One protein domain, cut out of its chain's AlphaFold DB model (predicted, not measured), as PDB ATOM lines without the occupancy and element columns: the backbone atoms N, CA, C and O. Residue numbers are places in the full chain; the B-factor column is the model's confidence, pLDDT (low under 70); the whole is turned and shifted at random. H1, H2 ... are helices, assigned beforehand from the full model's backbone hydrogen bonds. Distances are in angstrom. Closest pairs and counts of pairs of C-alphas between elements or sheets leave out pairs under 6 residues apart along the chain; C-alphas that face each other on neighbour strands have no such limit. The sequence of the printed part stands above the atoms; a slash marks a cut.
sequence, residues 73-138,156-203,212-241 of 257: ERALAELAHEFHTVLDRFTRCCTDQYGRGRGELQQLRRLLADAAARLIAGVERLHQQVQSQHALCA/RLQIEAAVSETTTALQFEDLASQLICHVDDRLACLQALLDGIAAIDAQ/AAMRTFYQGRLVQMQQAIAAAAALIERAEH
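Overview. This is residues 73 to 138, 156 to 203 and 212 to 241 of the 257 residues of an uncharacterized protein of Nitrospirae bacterium CG_4_9_14_0_8_um_filter_70_14 (UniProt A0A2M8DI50). The model is a long, thin rod of three helices: H1 runs its whole length, and H2 and H3 lie along different parts of H1, overlapping each other for part of their own length. The end of H1, residues 131 to 138, sticks out free. The printed part has 144 residues with three named helices, in the order H1, H2, H3, and no named strand; the class is all helix. The whole is extended, with a radius of gyration of the C-alphas of 26.4 A and spans of 95 by 26 by 19 A.

Arrangement. H1, residues 73 to 138, H2, residues 156 to 202, and H3, residues 212 to 241, form an up and down bundle, each helix running against the one before it. With its residues 94 to 126 alone, H1 touches H2, opposite ways at a shallow tilt of 14 degrees; their closest C-alphas, of Leu 126 and Ala 161, are 7.0 A apart. With residues 75 to 90 alone, H1 touches residues 215 to 229 of H3, the same way at a shallow tilt of 24 degrees; the closest C-alphas, of Phe 83 and Leu 222, are 7.0 A apart. Residues 182 to 196 of H2 touch residues 225 to 239 of H3, opposite ways at a shallow tilt of 10 degrees; the closest C-alphas, of Cys 189 and Ala 232, are 6.4 A apart. Every O i to N i+4 pair is within hydrogen-bond range in H1 and H3, and 42 of 43 in H2.

Along the chain. H1 begins at C-alpha 73, (39.161, 173.900, -38.640), and measures 95.4 A from first to last C-alpha. H2 measures 68.2 A and H3 43.7 A, ending at C-alpha 241, (1.965, 152.155, -24.931).

Size, cuts and confidence. The C-alphas farthest apart are those of Glu 73 and Ala 138, 95.4 A. Residues 139 to 155 and 204 to 211 are not printed; the C-alpha gaps across these cuts are 19.6 A and 16.9 A. Mean pLDDT of the printed part is 72.1, with 44 residues under 70, among them residues 156 to 166.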
ATOM      1  N   GLU A  73      38.804 175.184 -39.265       84.56
ATOM      2  CA  GLU A  73      39.161 173.900 -38.640       84.56
ATOM      3  C   GLU A  73      38.311 173.604 -37.402       84.56
ATOM      4  O   GLU A  73      37.791 172.502 -37.263       84.56
ATOM      5  N   ARG A  74      38.115 174.597 -36.522       87.62
ATOM      6  CA  ARG A  74      37.254 174.437 -35.337       87.62
ATOM      7  C   ARG A  74      35.814 174.127 -35.714       87.62
ATOM      8  O   ARG A  74      35.227 173.230 -35.129       87.62
ATOM      9  N   ALA A  75      35.269 174.835 -36.701       79.75
ATOM     10  CA  ALA A  75      33.906 174.596 -37.155       79.75
ATOM     11  C   ALA A  75      33.740 173.219 -37.815       79.75
ATOM     12  O   ALA A  75      32.706 172.582 -37.646       79.75
ATOM     13  N   LEU A  76      34.751 172.748 -38.554       82.81
ATOM     14  CA  LEU A  76      34.750 171.398 -39.118       82.81
ATOM     15  C   LEU A  76      34.801 170.342 -38.004       82.81
ATOM     16  O   LEU A  76      34.056 169.370 -38.054       82.81
ATOM     17  N   ALA A  77      35.649 170.546 -36.993       81.31
ATOM     18  CA  ALA A  77      35.761 169.644 -35.850       81.31
ATOM     19  C   ALA A  77      34.463 169.589 -35.027       81.31
ATOM     20  O   ALA A  77      34.043 168.508 -34.623       81.31
ATOM     21  N   GLU A  78      33.810 170.733 -34.821       85.31
ATOM     22  CA  GLU A  78      32.513 170.833 -34.146       85.31
ATOM     23  C   GLU A  78      31.426 170.071 -34.913       85.31
ATOM     24  O   GLU A  78      30.750 169.218 -34.341       85.31
ATOM     25  N   LEU A  79      31.333 170.286 -36.228       82.00
ATOM     26  CA  LEU A  79      30.379 169.578 -37.077       82.00
ATOM     27  C   LEU A  79      30.641 168.065 -37.107       82.00
ATOM     28  O   LEU A  79      29.710 167.265 -37.031       82.00
ATOM     29  N   ALA A  80      31.911 167.665 -37.203       80.25
ATOM     30  CA  ALA A  80      32.295 166.261 -37.166       80.25
ATOM     31  C   ALA A  80      31.906 165.620 -35.828       80.25
ATOM     32  O   ALA A  80      31.403 164.497 -35.818       80.25
ATOM     33  N   HIS A  81      32.097 166.327 -34.714       84.12
ATOM     34  CA  HIS A  81      31.705 165.852 -33.391       84.12
ATOM     35  C   HIS A  81      30.182 165.700 -33.258       84.12
ATOM     36  O   HIS A  81      29.702 164.677 -32.764       84.12
ATOM     37  N   GLU A  82      29.413 166.673 -33.750       81.88
ATOM     38  CA  GLU A  82      27.950 166.611 -33.748       81.88
ATOM     39  C   GLU A  82      27.444 165.443 -34.608       81.88
ATOM     40  O   GLU A  82      26.622 164.647 -34.157       81.88
ATOM     41  N   PHE A  83      28.017 165.251 -35.798       80.62
ATOM     42  CA  PHE A  83      27.688 164.127 -36.673       80.62
ATOM     43  C   PHE A  83      27.990 162.766 -36.035       80.62
ATOM     44  O   PHE A  83      27.137 161.881 -36.060       80.62
ATOM     45  N   HIS A  84      29.159 162.606 -35.403       78.81
ATOM     46  CA  HIS A  84      29.488 161.375 -34.674       78.81
ATOM     47  C   HIS A  84      28.500 161.116 -33.538       78.81
ATOM     48  O   HIS A  84      28.088 159.979 -33.338       78.81
ATOM     49  N   THR A  85      28.076 162.162 -32.828       80.06
ATOM     50  CA  THR A  85      27.094 162.042 -31.743       80.06
ATOM     51  C   THR A  85      25.736 161.570 -32.266       80.06
ATOM     52  O   THR A  85      25.110 160.689 -31.671       80.06
ATOM     53  N   VAL A  86      25.280 162.117 -33.398       79.62
ATOM     54  CA  VAL A  86      24.015 161.700 -34.018       79.62
ATOM     55  C   VAL A  86      24.114 160.273 -34.567       79.62
ATOM     56  O   VAL A  86      23.204 159.481 -34.327       79.62
ATOM     57  N   LEU A  87      25.217 159.910 -35.232       80.06
ATOM     58  CA  LEU A  87      25.451 158.539 -35.697       80.06
ATOM     59  C   LEU A  87      25.501 157.539 -34.542       80.06
ATOM     60  O   LEU A  87      24.861 156.498 -34.614       80.06
ATOM     61  N   ASP A  88      26.194 157.857 -33.454       80.25
ATOM     62  CA  ASP A  88      26.281 156.980 -32.285       80.25
ATOM     63  C   ASP A  88      24.908 156.793 -31.614       80.25
ATOM     64  O   ASP A  88      24.543 155.699 -31.175       80.25
ATOM     65  N   ARG A  89      24.078 157.845 -31.574       78.75
ATOM     66  CA  ARG A  89      22.677 157.728 -31.137       78.75
ATOM     67  C   ARG A  89      21.861 156.854 -32.090       78.75
ATOM     68  O   ARG A  89      21.078 156.026 -31.629       78.75
ATOM     69  N   PHE A  90      22.049 157.027 -33.393       77.56
ATOM     70  CA  PHE A  90      21.376 156.241 -34.418       77.56
ATOM     71  C   PHE A  90      21.734 154.750 -34.316       77.56
ATOM     72  O   PHE A  90      20.843 153.913 -34.197       77.56
ATOM     73  N   THR A  91      23.023 154.412 -34.273       79.19
ATOM     74  CA  THR A  91      23.502 153.028 -34.165       79.19
ATOM     75  C   THR A  91      22.989 152.356 -32.898       79.19
ATOM     76  O   THR A  91      22.559 151.200 -32.948       79.19
ATOM     77  N   ARG A  92      22.968 153.079 -31.771       77.06
ATOM     78  CA  ARG A  92      22.359 152.586 -30.529       77.06
ATOM     79  C   ARG A  92      20.865 152.325 -30.693       77.06
ATOM     80  O   ARG A  92      20.416 151.242 -30.331       77.06
ATOM     81  N   CYS A  93      20.123 153.256 -31.294       77.69
ATOM     82  CA  CYS A  93      18.694 153.083 -31.569       77.69
ATOM     83  C   CYS A  93      18.432 151.847 -32.444       77.69
ATOM     84  O   CYS A  93      17.620 151.001 -32.086       77.69
ATOM     85  N   CYS A  94      19.170 151.680 -33.544       73.38
ATOM     86  CA  CYS A  94      19.024 150.519 -34.423       73.38
ATOM     87  C   CYS A  94      19.371 149.203 -33.736       73.38
ATOM     88  O   CYS A  94      18.671 148.212 -33.928       73.38
ATOM     89  N   THR A  95      20.436 149.181 -32.936       73.81
ATOM     90  CA  THR A  95      20.855 147.969 -32.222       73.81
ATOM     91  C   THR A  95      19.810 147.562 -31.185       73.81
ATOM     92  O   THR A  95      19.460 146.386 -31.103       73.81
ATOM     93  N   ASP A  96      19.261 148.527 -30.445       76.00
ATOM     94  CA  ASP A  96      18.193 148.281 -29.475       76.00
ATOM     95  C   ASP A  96      16.903 147.814 -30.168       76.00
ATOM     96  O   ASP A  96      16.321 146.796 -29.793       76.00
ATOM     97  N   GLN A  97      16.510 148.474 -31.262       75.50
ATOM     98  CA  GLN A  97      15.346 148.073 -32.054       75.50
ATOM     99  C   GLN A  97      15.496 146.679 -32.664       75.50
ATOM    100  O   GLN A  97      14.545 145.899 -32.656       75.50
ATOM    101  N   TYR A  98      16.684 146.324 -33.146       74.44
ATOM    102  CA  TYR A  98      16.950 144.982 -33.649       74.44
ATOM    103  C   TYR A  98      16.899 143.932 -32.529       74.44
ATOM    104  O   TYR A  98      16.318 142.857 -32.706       74.44
ATOM    105  N   GLY A  99      17.467 144.248 -31.361       73.31
ATOM    106  CA  GLY A  99      17.442 143.386 -30.180       73.31
ATOM    107  C   GLY A  99      16.018 143.099 -29.701       73.31
ATOM    108  O   GLY A  99      15.641 141.931 -29.565       73.31
ATOM    109  N   ARG A 100      15.206 144.149 -29.533       74.12
ATOM    110  CA  ARG A 100      13.786 144.029 -29.169       74.12
ATOM    111  C   ARG A 100      13.004 143.222 -30.214       74.12
ATOM    112  O   ARG A 100      12.295 142.291 -29.846       74.12
ATOM    113  N   GLY A 101      13.208 143.490 -31.507       71.06
ATOM    114  CA  GLY A 101      12.500 142.791 -32.588       71.06
ATOM    115  C   GLY A 101      12.834 141.298 -32.642       71.06
ATOM    116  O   GLY A 101      11.955 140.459 -32.837       71.06
ATOM    117  N   ARG A 102      14.095 140.926 -32.381       74.19
ATOM    118  CA  ARG A 102      14.470 139.515 -32.205       74.19
ATOM    119  C   ARG A 102      13.824 138.878 -30.977       74.19
ATOM    120  O   ARG A 102      13.451 137.708 -31.054       74.19
ATOM    121  N   GLY A 103      13.731 139.611 -29.868       75.44
ATOM    122  CA  GLY A 103      13.066 139.149 -28.647       75.44
ATOM    123  C   GLY A 103      11.598 138.813 -28.899       75.44
ATOM    124  O   GLY A 103      11.155 137.710 -28.581       75.44
ATOM    125  N   GLU A 104      10.881 139.708 -29.573       74.12
ATOM    126  CA  GLU A 104       9.481 139.509 -29.962       74.12
ATOM    127  C   GLU A 104       9.303 138.358 -30.955       74.12
ATOM    128  O   GLU A 104       8.436 137.514 -30.752       74.12
ATOM    129  N   LEU A 105      10.167 138.222 -31.968       71.12
ATOM    130  CA  LEU A 105      10.140 137.061 -32.872       71.12
ATOM    131  C   LEU A 105      10.357 135.734 -32.131       71.12
ATOM    132  O   LEU A 105       9.784 134.702 -32.490       71.12
ATOM    133  N   GLN A 106      11.202 135.729 -31.100       74.50
ATOM    134  CA  GLN A 106      11.416 134.547 -30.273       74.50
ATOM    135  C   GLN A 106      10.205 134.260 -29.374       74.50
ATOM    136  O   GLN A 106       9.844 133.094 -29.199       74.50
ATOM    137  N   GLN A 107       9.560 135.299 -28.840       74.94
ATOM    138  CA  GLN A 107       8.311 135.185 -28.091       74.94
ATOM    139  C   GLN A 107       7.176 134.663 -28.977       74.94
ATOM    140  O   GLN A 107       6.500 133.716 -28.580       74.94
ATOM    141  N   LEU A 108       7.042 135.174 -30.202       68.75
ATOM    142  CA  LEU A 108       6.114 134.663 -31.208       68.75
ATOM    143  C   LEU A 108       6.349 133.178 -31.462       68.75
ATOM    144  O   LEU A 108       5.415 132.387 -31.418       68.75
ATOM    145  N   ARG A 109       7.600 132.781 -31.717       68.38
ATOM    146  CA  ARG A 109       7.935 131.372 -31.957       68.38
ATOM    147  C   ARG A 109       7.531 130.475 -30.793       68.38
ATOM    148  O   ARG A 109       7.103 129.351 -31.027       68.38
ATOM    149  N   ARG A 110       7.658 130.959 -29.556       75.88
ATOM    150  CA  ARG A 110       7.197 130.227 -28.369       75.88
ATOM    151  C   ARG A 110       5.676 130.159 -28.296       75.88
ATOM    152  O   ARG A 110       5.164 129.079 -28.039       75.88
ATOM    153  N   LEU A 111       4.977 131.263 -28.556       71.00
ATOM    154  CA  LEU A 111       3.514 131.286 -28.592       71.00
ATOM    155  C   LEU A 111       2.972 130.346 -29.673       71.00
ATOM    156  O   LEU A 111       2.113 129.535 -29.366       71.00
ATOM    157  N   LEU A 112       3.535 130.361 -30.887       67.00
ATOM    158  CA  LEU A 112       3.183 129.439 -31.975       67.00
ATOM    159  C   LEU A 112       3.514 127.972 -31.658       67.00
ATOM    160  O   LEU A 112       2.811 127.069 -32.105       67.00
ATOM    161  N   ALA A 113       4.573 127.710 -30.893       72.06
ATOM    162  CA  ALA A 113       4.883 126.355 -30.449       72.06
ATOM    163  C   ALA A 113       3.892 125.865 -29.379       72.06
ATOM    164  O   ALA A 113       3.408 124.739 -29.479       72.06
ATOM    165  N   ASP A 114       3.560 126.703 -28.389       72.06
ATOM    166  CA  ASP A 114       2.580 126.372 -27.340       72.06
ATOM    167  C   ASP A 114       1.178 126.187 -27.934       72.06
ATOM    168  O   ASP A 114       0.475 125.223 -27.650       72.06
ATOM    169  N   ALA A 115       0.817 127.070 -28.853       66.88
ATOM    170  CA  ALA A 115      -0.361 127.000 -29.695       66.88
ATOM    171  C   ALA A 115      -0.534 125.670 -30.420       66.88
ATOM    172  O   ALA A 115      -1.551 124.993 -30.263       66.88
ATOM    173  N   ALA A 116       0.478 125.291 -31.204       61.28
ATOM    174  CA  ALA A 116       0.476 124.050 -31.955       61.28
ATOM    175  C   ALA A 116       0.373 122.847 -31.009       61.28
ATOM    176  O   ALA A 116      -0.397 121.926 -31.274       61.28
ATOM    177  N   ALA A 117       1.078 122.877 -29.873       72.00
ATOM    178  CA  ALA A 117       0.988 121.832 -28.859       72.00
ATOM    179  C   ALA A 117      -0.428 121.714 -28.268       72.00
ATOM    180  O   ALA A 117      -0.944 120.604 -28.129       72.00
ATOM    181  N   ARG A 118      -1.089 122.839 -27.969       67.00
ATOM    182  CA  ARG A 118      -2.475 122.855 -27.471       67.00
ATOM    183  C   ARG A 118      -3.473 122.355 -28.506       67.00
ATOM    184  O   ARG A 118      -4.390 121.629 -28.131       67.00
ATOM    185  N   LEU A 119      -3.288 122.701 -29.780       70.50
ATOM    186  CA  LEU A 119      -4.152 122.241 -30.868       70.50
ATOM    187  C   LEU A 119      -4.015 120.730 -31.077       70.50
ATOM    188  O   LEU A 119      -5.022 120.030 -31.110       70.50
ATOM    189  N   ILE A 120      -2.784 120.208 -31.091       71.50
ATOM    190  CA  ILE A 120      -2.526 118.761 -31.137       71.50
ATOM    191  C   ILE A 120      -3.183 118.066 -29.937       71.50
ATOM    192  O   ILE A 120      -3.917 117.098 -30.113       71.50
ATOM    193  N   ALA A 121      -3.005 118.593 -28.722       71.06
ATOM    194  CA  ALA A 121      -3.635 118.040 -27.523       71.06
ATOM    195  C   ALA A 121      -5.174 118.149 -27.534       71.06
ATOM    196  O   ALA A 121      -5.857 117.363 -26.877       71.06
ATOM    197  N   GLY A 122      -5.737 119.141 -28.227       69.38
ATOM    198  CA  GLY A 122      -7.173 119.268 -28.473       69.38
ATOM    199  C   GLY A 122      -7.682 118.172 -29.406       69.38
ATOM    200  O   GLY A 122      -8.614 117.460 -29.044       69.38
ATOM    201  N   VAL A 123      -7.015 117.977 -30.546       70.44
ATOM    202  CA  VAL A 123      -7.346 116.934 -31.531       70.44
ATOM    203  C   VAL A 123      -7.216 115.537 -30.930       70.44
ATOM    204  O   VAL A 123      -8.099 114.710 -31.134       70.44
ATOM    205  N   GLU A 124      -6.175 115.272 -30.137       75.06
ATOM    206  CA  GLU A 124      -5.994 113.983 -29.459       75.06
ATOM    207  C   GLU A 124      -7.158 113.692 -28.493       75.06
ATOM    208  O   GLU A 124      -7.710 112.591 -28.492       75.06
ATOM    209  N   ARG A 125      -7.589 114.699 -27.712       70.25
ATOM    210  CA  ARG A 125      -8.755 114.590 -26.816       70.25
ATOM    211  C   ARG A 125     -10.046 114.352 -27.593       70.25
ATOM    212  O   ARG A 125     -10.840 113.502 -27.201       70.25
ATOM    213  N   LEU A 126     -10.234 115.055 -28.706       71.38
ATOM    214  CA  LEU A 126     -11.398 114.900 -29.576       71.38
ATOM    215  C   LEU A 126     -11.414 113.503 -30.211       71.38
ATOM    216  O   LEU A 126     -12.446 112.839 -30.222       71.38
ATOM    217  N   HIS A 127     -10.255 112.998 -30.636       73.31
ATOM    218  CA  HIS A 127     -10.108 111.647 -31.167       73.31
ATOM    219  C   HIS A 127     -10.400 110.580 -30.106       73.31
ATOM    220  O   HIS A 127     -11.136 109.635 -30.382       73.31
ATOM    221  N   GLN A 128      -9.903 110.748 -28.876       75.88
ATOM    222  CA  GLN A 128     -10.235 109.869 -27.748       75.88
ATOM    223  C   GLN A 128     -11.737 109.888 -27.435       75.88
ATOM    224  O   GLN A 128     -12.338 108.833 -27.226       75.88
ATOM    225  N   GLN A 129     -12.367 111.065 -27.459       74.06
ATOM    226  CA  GLN A 129     -13.800 111.214 -27.221       74.06
ATOM    227  C   GLN A 129     -14.622 110.545 -28.331       74.06
ATOM    228  O   GLN A 129     -15.521 109.761 -28.032       74.06
ATOM    229  N   VAL A 130     -14.255 110.745 -29.598       76.19
ATOM    230  CA  VAL A 130     -14.873 110.078 -30.755       76.19
ATOM    231  C   VAL A 130     -14.687 108.562 -30.685       76.19
ATOM    232  O   VAL A 130     -15.648 107.832 -30.899       76.19
ATOM    233  N   GLN A 131     -13.501 108.062 -30.324       79.19
ATOM    234  CA  GLN A 131     -13.273 106.623 -30.150       79.19
ATOM    235  C   GLN A 131     -14.107 106.038 -29.003       79.19
ATOM    236  O   GLN A 131     -14.686 104.964 -29.159       79.19
ATOM    237  N   SER A 132     -14.223 106.749 -27.877       72.69
ATOM    238  CA  SER A 132     -15.065 106.320 -26.753       72.69
ATOM    239  C   SER A 132     -16.554 106.290 -27.124       72.69
ATOM    240  O   SER A 132     -17.247 105.327 -26.798       72.69
ATOM    241  N   GLN A 133     -17.031 107.276 -27.894       68.62
ATOM    242  CA  GLN A 133     -18.394 107.296 -28.428       68.62
ATOM    243  C   GLN A 133     -18.618 106.196 -29.468       68.62
ATOM    244  O   GLN A 133     -19.648 105.530 -29.443       68.62
ATOM    245  N   HIS A 134     -17.646 105.938 -30.345       67.94
ATOM    246  CA  HIS A 134     -17.715 104.821 -31.284       67.94
ATOM    247  C   HIS A 134     -17.768 103.473 -30.566       67.94
ATOM    248  O   HIS A 134     -18.517 102.606 -31.002       67.94
ATOM    249  N   ALA A 135     -17.036 103.288 -29.464       72.88
ATOM    250  CA  ALA A 135     -17.107 102.067 -28.659       72.88
ATOM    251  C   ALA A 135     -18.484 101.887 -27.990       72.88
ATOM    252  O   ALA A 135     -18.987 100.766 -27.932       72.88
ATOM    253  N   LEU A 136     -19.120 102.977 -27.547       67.50
ATOM    254  CA  LEU A 136     -20.485 102.972 -27.004       67.50
ATOM    255  C   LEU A 136     -21.538 102.689 -28.093       67.50
ATOM    256  O   LEU A 136     -22.442 101.887 -27.879       67.50
ATOM    257  N   CYS A 137     -21.393 103.276 -29.285       64.62
ATOM    258  CA  CYS A 137     -22.286 103.045 -30.427       64.62
ATOM    259  C   CYS A 137     -22.081 101.684 -31.111       64.62
ATOM    260  O   CYS A 137     -23.019 101.160 -31.704       64.62
ATOM    261  N   ALA A 138     -20.872 101.113 -31.058       66.19
ATOM    262  CA  ALA A 138     -20.549  99.797 -31.616       66.19
ATOM    263  C   ALA A 138     -20.961  98.632 -30.699       66.19
ATOM    264  O   ALA A 138     -20.982  97.489 -31.153       66.19
ATOM    265  N   ARG A 156     -24.918 117.485 -28.574       60.09
ATOM    266  CA  ARG A 156     -24.393 118.583 -27.731       60.09
ATOM    267  C   ARG A 156     -22.888 118.469 -27.479       60.09
ATOM    268  O   ARG A 156     -22.190 119.475 -27.554       60.09
ATOM    269  N   LEU A 157     -22.380 117.258 -27.238       60.41
ATOM    270  CA  LEU A 157     -20.950 117.018 -27.009       60.41
ATOM    271  C   LEU A 157     -20.090 117.264 -28.260       60.41
ATOM    272  O   LEU A 157     -18.956 117.728 -28.133       60.41
ATOM    273  N   GLN A 158     -20.602 116.978 -29.464       60.06
ATOM    274  CA  GLN A 158     -19.906 117.303 -30.717       60.06
ATOM    275  C   GLN A 158     -19.898 118.808 -30.995       60.06
ATOM    276  O   GLN A 158     -18.873 119.344 -31.415       60.06
ATOM    277  N   ILE A 159     -21.008 119.494 -30.717       62.62
ATOM    278  CA  ILE A 159     -21.109 120.948 -30.875       62.62
ATOM    279  C   ILE A 159     -20.167 121.661 -29.898       62.62
ATOM    280  O   ILE A 159     -19.425 122.541 -30.321       62.62
ATOM    281  N   GLU A 160     -20.113 121.262 -28.625       66.44
ATOM    282  CA  GLU A 160     -19.185 121.855 -27.648       66.44
ATOM    283  C   GLU A 160     -17.713 121.654 -28.043       66.44
ATOM    284  O   GLU A 160     -16.912 122.588 -27.945       66.44
ATOM    285  N   ALA A 161     -17.358 120.471 -28.557       62.00
ATOM    286  CA  ALA A 161     -16.007 120.186 -29.035       62.00
ATOM    287  C   ALA A 161     -15.634 121.026 -30.272       62.00
ATOM    288  O   ALA A 161     -14.558 121.629 -30.303       62.00
ATOM    289  N   ALA A 162     -16.539 121.128 -31.250       61.06
ATOM    290  CA  ALA A 162     -16.344 121.932 -32.455       61.06
ATOM    291  C   ALA A 162     -16.280 123.437 -32.136       61.06
ATOM    292  O   ALA A 162     -15.450 124.161 -32.685       61.06
ATOM    293  N   VAL A 163     -17.103 123.922 -31.202       68.31
ATOM    294  CA  VAL A 163     -17.081 125.323 -30.746       68.31
ATOM    295  C   VAL A 163     -15.756 125.648 -30.057       68.31
ATOM    296  O   VAL A 163     -15.163 126.687 -30.351       68.31
ATOM    297  N   SER A 164     -15.243 124.755 -29.205       65.69
ATOM    298  CA  SER A 164     -13.920 124.892 -28.573       65.69
ATOM    299  C   SER A 164     -12.783 124.948 -29.609       65.69
ATOM    300  O   SER A 164     -11.864 125.760 -29.492       65.69
ATOM    301  N   GLU A 165     -12.846 124.131 -30.663       64.12
ATOM    302  CA  GLU A 165     -11.859 124.142 -31.752       64.12
ATOM    303  C   GLU A 165     -11.908 125.445 -32.562       64.12
ATOM    304  O   GLU A 165     -10.882 126.089 -32.786       64.12
ATOM    305  N   THR A 166     -13.114 125.881 -32.930       61.91
ATOM    306  CA  THR A 166     -13.322 127.081 -33.752       61.91
ATOM    307  C   THR A 166     -12.923 128.345 -32.991       61.91
ATOM    308  O   THR A 166     -12.275 129.225 -33.550       61.91
ATOM    309  N   THR A 167     -13.242 128.420 -31.695       71.56
ATOM    310  CA  THR A 167     -12.821 129.538 -30.833       71.56
ATOM    311  C   THR A 167     -11.308 129.578 -30.653       71.56
ATOM    312  O   THR A 167     -10.724 130.658 -30.709       71.56
ATOM    313  N   THR A 168     -10.652 128.424 -30.521       65.75
ATOM    314  CA  THR A 168      -9.186 128.364 -30.435       65.75
ATOM    315  C   THR A 168      -8.528 128.805 -31.749       65.75
ATOM    316  O   THR A 168      -7.538 129.535 -31.727       65.75
ATOM    317  N   ALA A 169      -9.086 128.423 -32.902       64.12
ATOM    318  CA  ALA A 169      -8.601 128.856 -34.215       64.12
ATOM    319  C   ALA A 169      -8.784 130.371 -34.444       64.12
ATOM    320  O   ALA A 169      -7.857 131.033 -34.908       64.12
ATOM    321  N   LEU A 170      -9.926 130.934 -34.038       71.12
ATOM    322  CA  LEU A 170     -10.191 132.381 -34.076       71.12
ATOM    323  C   LEU A 170      -9.226 133.172 -33.189       71.12
ATOM    324  O   LEU A 170      -8.744 134.234 -33.575       71.12
ATOM    325  N   GLN A 171      -8.892 132.635 -32.015       71.44
ATOM    326  CA  GLN A 171      -7.892 133.244 -31.138       71.44
ATOM    327  C   GLN A 171      -6.490 133.234 -31.767       71.44
ATOM    328  O   GLN A 171      -5.720 134.168 -31.544       71.44
ATOM    329  N   PHE A 172      -6.158 132.224 -32.581       65.62
ATOM    330  CA  PHE A 172      -4.910 132.222 -33.350       65.62
ATOM    331  C   PHE A 172      -4.881 133.264 -34.447       65.62
ATOM    332  O   PHE A 172      -3.850 133.903 -34.651       65.62
ATOM    333  N   GLU A 173      -5.995 133.422 -35.145       72.62
ATOM    334  CA  GLU A 173      -6.124 134.401 -36.211       72.62
ATOM    335  C   GLU A 173      -5.961 135.833 -35.687       72.62
ATOM    336  O   GLU A 173      -5.205 136.614 -36.267       72.62
ATOM    337  N   ASP A 174      -6.587 136.154 -34.552       68.31
ATOM    338  CA  ASP A 174      -6.471 137.472 -33.922       68.31
ATOM    339  C   ASP A 174      -5.040 137.743 -33.423       68.31
ATOM    340  O   ASP A 174      -4.447 138.775 -33.744       68.31
ATOM    341  N   LEU A 175      -4.416 136.770 -32.744       65.94
ATOM    342  CA  LEU A 175      -3.018 136.884 -32.307       65.94
ATOM    343  C   LEU A 175      -2.039 137.026 -33.482       65.94
ATOM    344  O   LEU A 175      -1.071 137.784 -33.394       65.94
ATOM    345  N   ALA A 176      -2.267 136.302 -34.581       65.56
ATOM    346  CA  ALA A 176      -1.439 136.399 -35.777       65.56
ATOM    347  C   ALA A 176      -1.612 137.761 -36.466       65.56
ATOM    348  O   ALA A 176      -0.612 138.376 -36.837       65.56
ATOM    349  N   SER A 177      -2.846 138.262 -36.587       70.69
ATOM    350  CA  SER A 177      -3.137 139.576 -37.181       70.69
ATOM    351  C   SER A 177      -2.538 140.732 -36.384       70.69
ATOM    352  O   SER A 177      -1.892 141.605 -36.969       70.69
ATOM    353  N   GLN A 178      -2.688 140.725 -35.055       72.31
ATOM    354  CA  GLN A 178      -2.098 141.751 -34.185       72.31
ATOM    355  C   GLN A 178      -0.575 141.784 -34.316       72.31
ATOM    356  O   GLN A 178       0.036 142.852 -34.367       72.31
ATOM    357  N   LEU A 179       0.048 140.613 -34.434       62.91
ATOM    358  CA  LEU A 179       1.487 140.527 -34.587       62.91
ATOM    359  C   LEU A 179       1.969 140.982 -35.969       62.91
ATOM    360  O   LEU A 179       2.981 141.674 -36.054       62.91
ATOM    361  N   ILE A 180       1.267 140.615 -37.043       71.56
ATOM    362  CA  ILE A 180       1.604 141.085 -38.391       71.56
ATOM    363  C   ILE A 180       1.543 142.614 -38.435       71.56
ATOM    364  O   ILE A 180       2.503 143.227 -38.894       71.56
ATOM    365  N   CYS A 181       0.502 143.224 -37.856       73.88
ATOM    366  CA  CYS A 181       0.426 144.682 -37.729       73.88
ATOM    367  C   CYS A 181       1.633 145.255 -36.974       73.88
ATOM    368  O   CYS A 181       2.261 146.202 -37.438       73.88
ATOM    369  N   HIS A 182       2.018 144.656 -35.843       69.44
ATOM    370  CA  HIS A 182       3.132 145.172 -35.049       69.44
ATOM    371  C   HIS A 182       4.497 145.040 -35.753       69.44
ATOM    372  O   HIS A 182       5.362 145.914 -35.637       69.44
ATOM    373  N   VAL A 183       4.698 143.957 -36.511       66.44
ATOM    374  CA  VAL A 183       5.901 143.748 -37.327       66.44
ATOM    375  C   VAL A 183       5.943 144.730 -38.500       66.44
ATOM    376  O   VAL A 183       7.008 145.299 -38.753       66.44
ATOM    377  N   ASP A 184       4.815 144.975 -39.168       74.00
ATOM    378  CA  ASP A 184       4.714 145.957 -40.253       74.00
ATOM    379  C   ASP A 184       5.015 147.378 -39.762       74.00
ATOM    380  O   ASP A 184       5.828 148.073 -40.377       74.00
ATOM    381  N   ASP A 185       4.475 147.786 -38.609       72.31
ATOM    382  CA  ASP A 185       4.759 149.098 -38.013       72.31
ATOM    383  C   ASP A 185       6.256 149.276 -37.699       72.31
ATOM    384  O   ASP A 185       6.849 150.335 -37.945       72.31
ATOM    385  N   ARG A 186       6.922 148.221 -37.205       67.81
ATOM    386  CA  ARG A 186       8.376 148.246 -36.959       67.81
ATOM    387  C   ARG A 186       9.193 148.283 -38.241       67.81
ATOM    388  O   ARG A 186      10.198 148.997 -38.285       67.81
ATOM    389  N   LEU A 187       8.802 147.524 -39.263       71.75
ATOM    390  CA  LEU A 187       9.465 147.543 -40.567       71.75
ATOM    391  C   LEU A 187       9.324 148.916 -41.228       71.75
ATOM    392  O   LEU A 187      10.320 149.447 -41.718       71.75
ATOM    393  N   ALA A 188       8.146 149.538 -41.143       73.06
ATOM    394  CA  ALA A 188       7.919 150.903 -41.605       73.06
ATOM    395  C   ALA A 188       8.819 151.911 -40.870       73.06
ATOM    396  O   ALA A 188       9.428 152.778 -41.502       73.06
ATOM    397  N   CYS A 189       8.988 151.767 -39.550       72.81
ATOM    398  CA  CYS A 189       9.908 152.605 -38.781       72.81
ATOM    399  C   CYS A 189      11.376 152.417 -39.210       72.81
ATOM    400  O   CYS A 189      12.102 153.400 -39.378       72.81
ATOM    401  N   LEU A 190      11.833 151.174 -39.395       68.94
ATOM    402  CA  LEU A 190      13.190 150.881 -39.877       68.94
ATOM    403  C   LEU A 190      13.422 151.425 -41.288       68.94
ATOM    404  O   LEU A 190      14.494 151.961 -41.568       68.94
ATOM    405  N   GLN A 191      12.421 151.331 -42.160       75.69
ATOM    406  CA  GLN A 191      12.493 151.852 -43.517       75.69
ATOM    407  C   GLN A 191      12.578 153.382 -43.534       75.69
ATOM    408  O   GLN A 191      13.472 153.925 -44.176       75.69
ATOM    409  N   ALA A 192      11.757 154.081 -42.742       73.25
ATOM    410  CA  ALA A 192      11.833 155.538 -42.604       73.25
ATOM    411  C   ALA A 192      13.206 156.013 -42.088       73.25
ATOM    412  O   ALA A 192      13.731 157.042 -42.519       73.25
ATOM    413  N   LEU A 193      13.816 155.245 -41.179       68.31
ATOM    414  CA  LEU A 193      15.168 155.506 -40.688       68.31
ATOM    415  C   LEU A 193      16.232 155.322 -41.783       68.31
ATOM    416  O   LEU A 193      17.129 156.158 -41.906       68.31
ATOM    417  N   LEU A 194      16.130 154.260 -42.589       73.44
ATOM    418  CA  LEU A 194      17.039 154.005 -43.711       73.44
ATOM    419  C   LEU A 194      16.900 155.057 -44.817       73.44
ATOM    420  O   LEU A 194      17.917 155.529 -45.325       73.44
ATOM    421  N   ASP A 195      15.680 155.488 -45.134       73.38
ATOM    422  CA  ASP A 195      15.426 156.556 -46.107       73.38
ATOM    423  C   ASP A 195      16.040 157.888 -45.653       73.38
ATOM    424  O   ASP A 195      16.640 158.611 -46.454       73.38
ATOM    425  N   GLY A 196      15.990 158.183 -44.349       71.19
ATOM    426  CA  GLY A 196      16.684 159.329 -43.760       71.19
ATOM    427  C   GLY A 196      18.203 159.288 -43.979       71.19
ATOM    428  O   GLY A 196      18.812 160.316 -44.278       71.19
ATOM    429  N   ILE A 197      18.818 158.103 -43.896       68.56
ATOM    430  CA  ILE A 197      20.256 157.908 -44.149       68.56
ATOM    431  C   ILE A 197      20.585 157.905 -45.637       68.56
ATOM    432  O   ILE A 197      21.651 158.377 -46.005       68.56
ATOM    433  N   ALA A 198      19.718 157.393 -46.504       70.31
ATOM    434  CA  ALA A 198      19.956 157.402 -47.945       70.31
ATOM    435  C   ALA A 198      19.861 158.828 -48.517       70.31
ATOM    436  O   ALA A 198      20.698 159.236 -49.327       70.31
ATOM    437  N   ALA A 199      18.907 159.630 -48.026       70.38
ATOM    438  CA  ALA A 199      18.824 161.059 -48.332       70.38
ATOM    439  C   ALA A 199      20.118 161.794 -47.930       70.38
ATOM    440  O   ALA A 199      20.578 162.684 -48.650       70.38
ATOM    441  N   ILE A 200      20.732 161.360 -46.817       64.44
ATOM    442  CA  ILE A 200      22.170 161.422 -46.484       64.44
ATOM    443  C   ILE A 200      23.154 161.694 -47.629       64.44
ATOM    444  O   ILE A 200      23.682 162.783 -47.852       64.44
ATOM    445  N   ASP A 201      23.371 160.632 -48.383       64.00
ATOM    446  CA  ASP A 201      24.454 160.488 -49.334       64.00
ATOM    447  C   ASP A 201      24.118 161.170 -50.670       64.00
ATOM    448  O   ASP A 201      24.962 161.810 -51.296       64.00
ATOM    449  N   ALA A 202      22.837 161.155 -51.057       63.41
ATOM    450  CA  ALA A 202      22.373 161.630 -52.362       63.41
ATOM    451  C   ALA A 202      22.490 163.151 -52.592       63.41
ATOM    452  O   ALA A 202      22.425 163.604 -53.734       63.41
ATOM    453  N   GLN A 203      22.635 163.957 -51.536       61.38
ATOM    454  CA  GLN A 203      22.613 165.425 -51.623       61.38
ATOM    455  C   GLN A 203      23.938 166.097 -51.249       61.38
ATOM    456  O   GLN A 203      23.956 167.310 -51.045       61.38
ATOM    457  N   ALA A 212      31.049 178.617 -45.677       71.62
ATOM    458  CA  ALA A 212      29.912 179.111 -44.902       71.62
ATOM    459  C   ALA A 212      28.603 178.456 -45.359       71.62
ATOM    460  O   ALA A 212      27.851 177.950 -44.528       71.62
ATOM    461  N   ALA A 213      28.377 178.389 -46.674       72.00
ATOM    462  CA  ALA A 213      27.231 177.694 -47.256       72.00
ATOM    463  C   ALA A 213      27.231 176.201 -46.893       72.00
ATOM    464  O   ALA A 213      26.198 175.649 -46.513       72.00
ATOM    465  N   MET A 214      28.413 175.575 -46.918       70.94
ATOM    466  CA  MET A 214      28.590 174.178 -46.526       70.94
ATOM    467  C   MET A 214      28.198 173.932 -45.060       70.94
ATOM    468  O   MET A 214      27.516 172.956 -44.753       70.94
ATOM    469  N   ARG A 215      28.569 174.838 -44.144       71.31
ATOM    470  CA  ARG A 215      28.186 174.732 -42.728       71.31
ATOM    471  C   ARG A 215      26.675 174.807 -42.546       71.31
ATOM    472  O   ARG A 215      26.116 173.951 -41.871       71.31
ATOM    473  N   THR A 216      26.024 175.800 -43.149       78.25
ATOM    474  CA  THR A 216      24.568 175.971 -43.050       78.25
ATOM    475  C   THR A 216      23.834 174.753 -43.605       78.25
ATOM    476  O   THR A 216      22.863 174.293 -43.008       78.25
ATOM    477  N   PHE A 217      24.338 174.188 -44.706       78.31
ATOM    478  CA  PHE A 217      23.813 172.956 -45.279       78.31
ATOM    479  C   PHE A 217      23.909 171.785 -44.291       78.31
ATOM    480  O   PHE A 217      22.889 171.189 -43.955       78.31
ATOM    481  N   TYR A 218      25.098 171.486 -43.757       73.00
ATOM    482  CA  TYR A 218      25.254 170.374 -42.813       73.00
ATOM    483  C   TYR A 218      24.499 170.579 -41.493       73.00
ATOM    484  O   TYR A 218      23.933 169.620 -40.973       73.00
ATOM    485  N   GLN A 219      24.429 171.808 -40.976       78.94
ATOM    486  CA  GLN A 219      23.627 172.120 -39.789       78.94
ATOM    487  C   GLN A 219      22.140 171.861 -40.028       78.94
ATOM    488  O   GLN A 219      21.496 171.198 -39.218       78.94
ATOM    489  N   GLY A 220      21.596 172.306 -41.167       78.88
ATOM    490  CA  GLY A 220      20.208 172.016 -41.535       78.88
ATOM    491  C   GLY A 220      19.926 170.513 -41.589       78.88
ATOM    492  O   GLY A 220      18.886 170.050 -41.123       78.88
ATOM    493  N   ARG A 221      20.892 169.729 -42.075       73.31
ATOM    494  CA  ARG A 221      20.775 168.268 -42.146       73.31
ATOM    495  C   ARG A 221      20.847 167.581 -40.794       73.31
ATOM    496  O   ARG A 221      20.081 166.651 -40.563       73.31
ATOM    497  N   LEU A 222      21.725 168.030 -39.899       75.56
ATOM    498  CA  LEU A 222      21.787 167.503 -38.535       75.56
ATOM    499  C   LEU A 222      20.470 167.739 -37.802       75.56
ATOM    500  O   LEU A 222      19.959 166.819 -37.169       75.56
ATOM    501  N   VAL A 223      19.868 168.918 -37.969       81.38
ATOM    502  CA  VAL A 223      18.537 169.214 -37.424       81.38
ATOM    503  C   VAL A 223      17.481 168.280 -38.012       81.38
ATOM    504  O   VAL A 223      16.693 167.704 -37.266       81.38
ATOM    505  N   GLN A 224      17.482 168.071 -39.329       79.19
ATOM    506  CA  GLN A 224      16.525 167.175 -39.982       79.19
ATOM    507  C   GLN A 224      16.681 165.717 -39.513       79.19
ATOM    508  O   GLN A 224      15.694 165.035 -39.251       79.19
ATOM    509  N   MET A 225      17.916 165.250 -39.341       72.62
ATOM    510  CA  MET A 225      18.223 163.908 -38.846       72.62
ATOM    511  C   MET A 225      17.838 163.752 -37.368       72.62
ATOM    512  O   MET A 225      17.255 162.740 -36.985       72.62
ATOM    513  N   GLN A 226      18.080 164.772 -36.540       78.31
ATOM    514  CA  GLN A 226      17.601 164.808 -35.156       78.31
ATOM    515  C   GLN A 226      16.070 164.765 -35.088       78.31
ATOM    516  O   GLN A 226      15.526 164.032 -34.263       78.31
ATOM    517  N   GLN A 227      15.374 165.491 -35.968       82.75
ATOM    518  CA  GLN A 227      13.912 165.451 -36.069       82.75
ATOM    519  C   GLN A 227      13.408 164.074 -36.506       82.75
ATOM    520  O   GLN A 227      12.465 163.570 -35.906       82.75
ATOM    521  N   ALA A 228      14.051 163.438 -37.489       75.25
ATOM    522  CA  ALA A 228      13.695 162.089 -37.928       75.25
ATOM    523  C   ALA A 228      13.888 161.054 -36.807       75.25
ATOM    524  O   ALA A 228      13.004 160.236 -36.566       75.25
ATOM    525  N   ILE A 229      14.996 161.133 -36.060       75.56
ATOM    526  CA  ILE A 229      15.241 160.272 -34.893       75.56
ATOM    527  C   ILE A 229      14.202 160.530 -33.795       75.56
ATOM    528  O   ILE A 229      13.708 159.579 -33.196       75.56
ATOM    529  N   ALA A 230      13.859 161.790 -33.519       78.50
ATOM    530  CA  ALA A 230      12.848 162.136 -32.522       78.50
ATOM    531  C   ALA A 230      11.449 161.650 -32.932       78.50
ATOM    532  O   ALA A 230      10.722 161.108 -32.103       78.50
ATOM    533  N   ALA A 231      11.092 161.789 -34.210       76.75
ATOM    534  CA  ALA A 231       9.841 161.282 -34.757       76.75
ATOM    535  C   ALA A 231       9.773 159.752 -34.669       76.75
ATOM    536  O   ALA A 231       8.780 159.216 -34.189       76.75
ATOM    537  N   ALA A 232      10.846 159.052 -35.049       70.62
ATOM    538  CA  ALA A 232      10.940 157.601 -34.911       70.62
ATOM    539  C   ALA A 232      10.827 157.162 -33.441       70.62
ATOM    540  O   ALA A 232      10.071 156.248 -33.129       70.62
ATOM    541  N   ALA A 233      11.511 157.850 -32.521       75.56
ATOM    542  CA  ALA A 233      11.407 157.579 -31.088       75.56
ATOM    543  C   ALA A 233       9.973 157.758 -30.562       75.56
ATOM    544  O   ALA A 233       9.499 156.918 -29.805       75.56
ATOM    545  N   ALA A 234       9.257 158.795 -31.006       76.62
ATOM    546  CA  ALA A 234       7.861 159.012 -30.630       76.62
ATOM    547  C   ALA A 234       6.915 157.938 -31.200       76.62
ATOM    548  O   ALA A 234       5.943 157.561 -30.547       76.62
ATOM    549  N   LEU A 235       7.188 157.430 -32.408       71.94
ATOM    550  CA  LEU A 235       6.446 156.300 -32.976       71.94
ATOM    551  C   LEU A 235       6.685 155.016 -32.176       71.94
ATOM    552  O   LEU A 235       5.732 154.299 -31.889       71.94
ATOM    553  N   ILE A 236       7.928 154.769 -31.756       66.19
ATOM    554  CA  ILE A 236       8.283 153.640 -30.886       66.19
ATOM    555  C   ILE A 236       7.568 153.749 -29.534       66.19
ATOM    556  O   ILE A 236       6.978 152.775 -29.081       66.19
ATOM    557  N   GLU A 237       7.576 154.924 -28.903       72.69
ATOM    558  CA  GLU A 237       6.922 155.141 -27.606       72.69
ATOM    559  C   GLU A 237       5.403 154.931 -27.689       72.69
ATOM    560  O   GLU A 237       4.816 154.297 -26.809       72.69
ATOM    561  N   ARG A 238       4.769 155.389 -28.779       71.88
ATOM    562  CA  ARG A 238       3.356 155.090 -29.054       71.88
ATOM    563  C   ARG A 238       3.116 153.597 -29.235       71.88
ATOM    564  O   ARG A 238       2.152 153.094 -28.673       71.88
ATOM    565  N   ALA A 239       3.973 152.903 -29.979       60.56
ATOM    566  CA  ALA A 239       3.852 151.463 -30.180       60.56
ATOM    567  C   ALA A 239       4.026 150.674 -28.865       60.56
ATOM    568  O   ALA A 239       3.356 149.666 -28.668       60.56
ATOM    569  N   GLU A 240       4.861 151.157 -27.937       58.81
ATOM    570  CA  GLU A 240       5.076 150.549 -26.614       58.81
ATOM    571  C   GLU A 240       3.871 150.739 -25.665       58.81
ATOM    572  O   GLU A 240       3.571 149.860 -24.861       58.81
ATOM    573  N   HIS A 241       3.130 151.850 -25.783       50.12
ATOM    574  CA  HIS A 241       1.965 152.155 -24.931       50.12
ATOM    575  C   HIS A 241       0.647 151.527 -25.403       50.12
ATOM    576  O   HIS A 241      -0.350 151.589 -24.688       50.12
TER     577      HIS A 241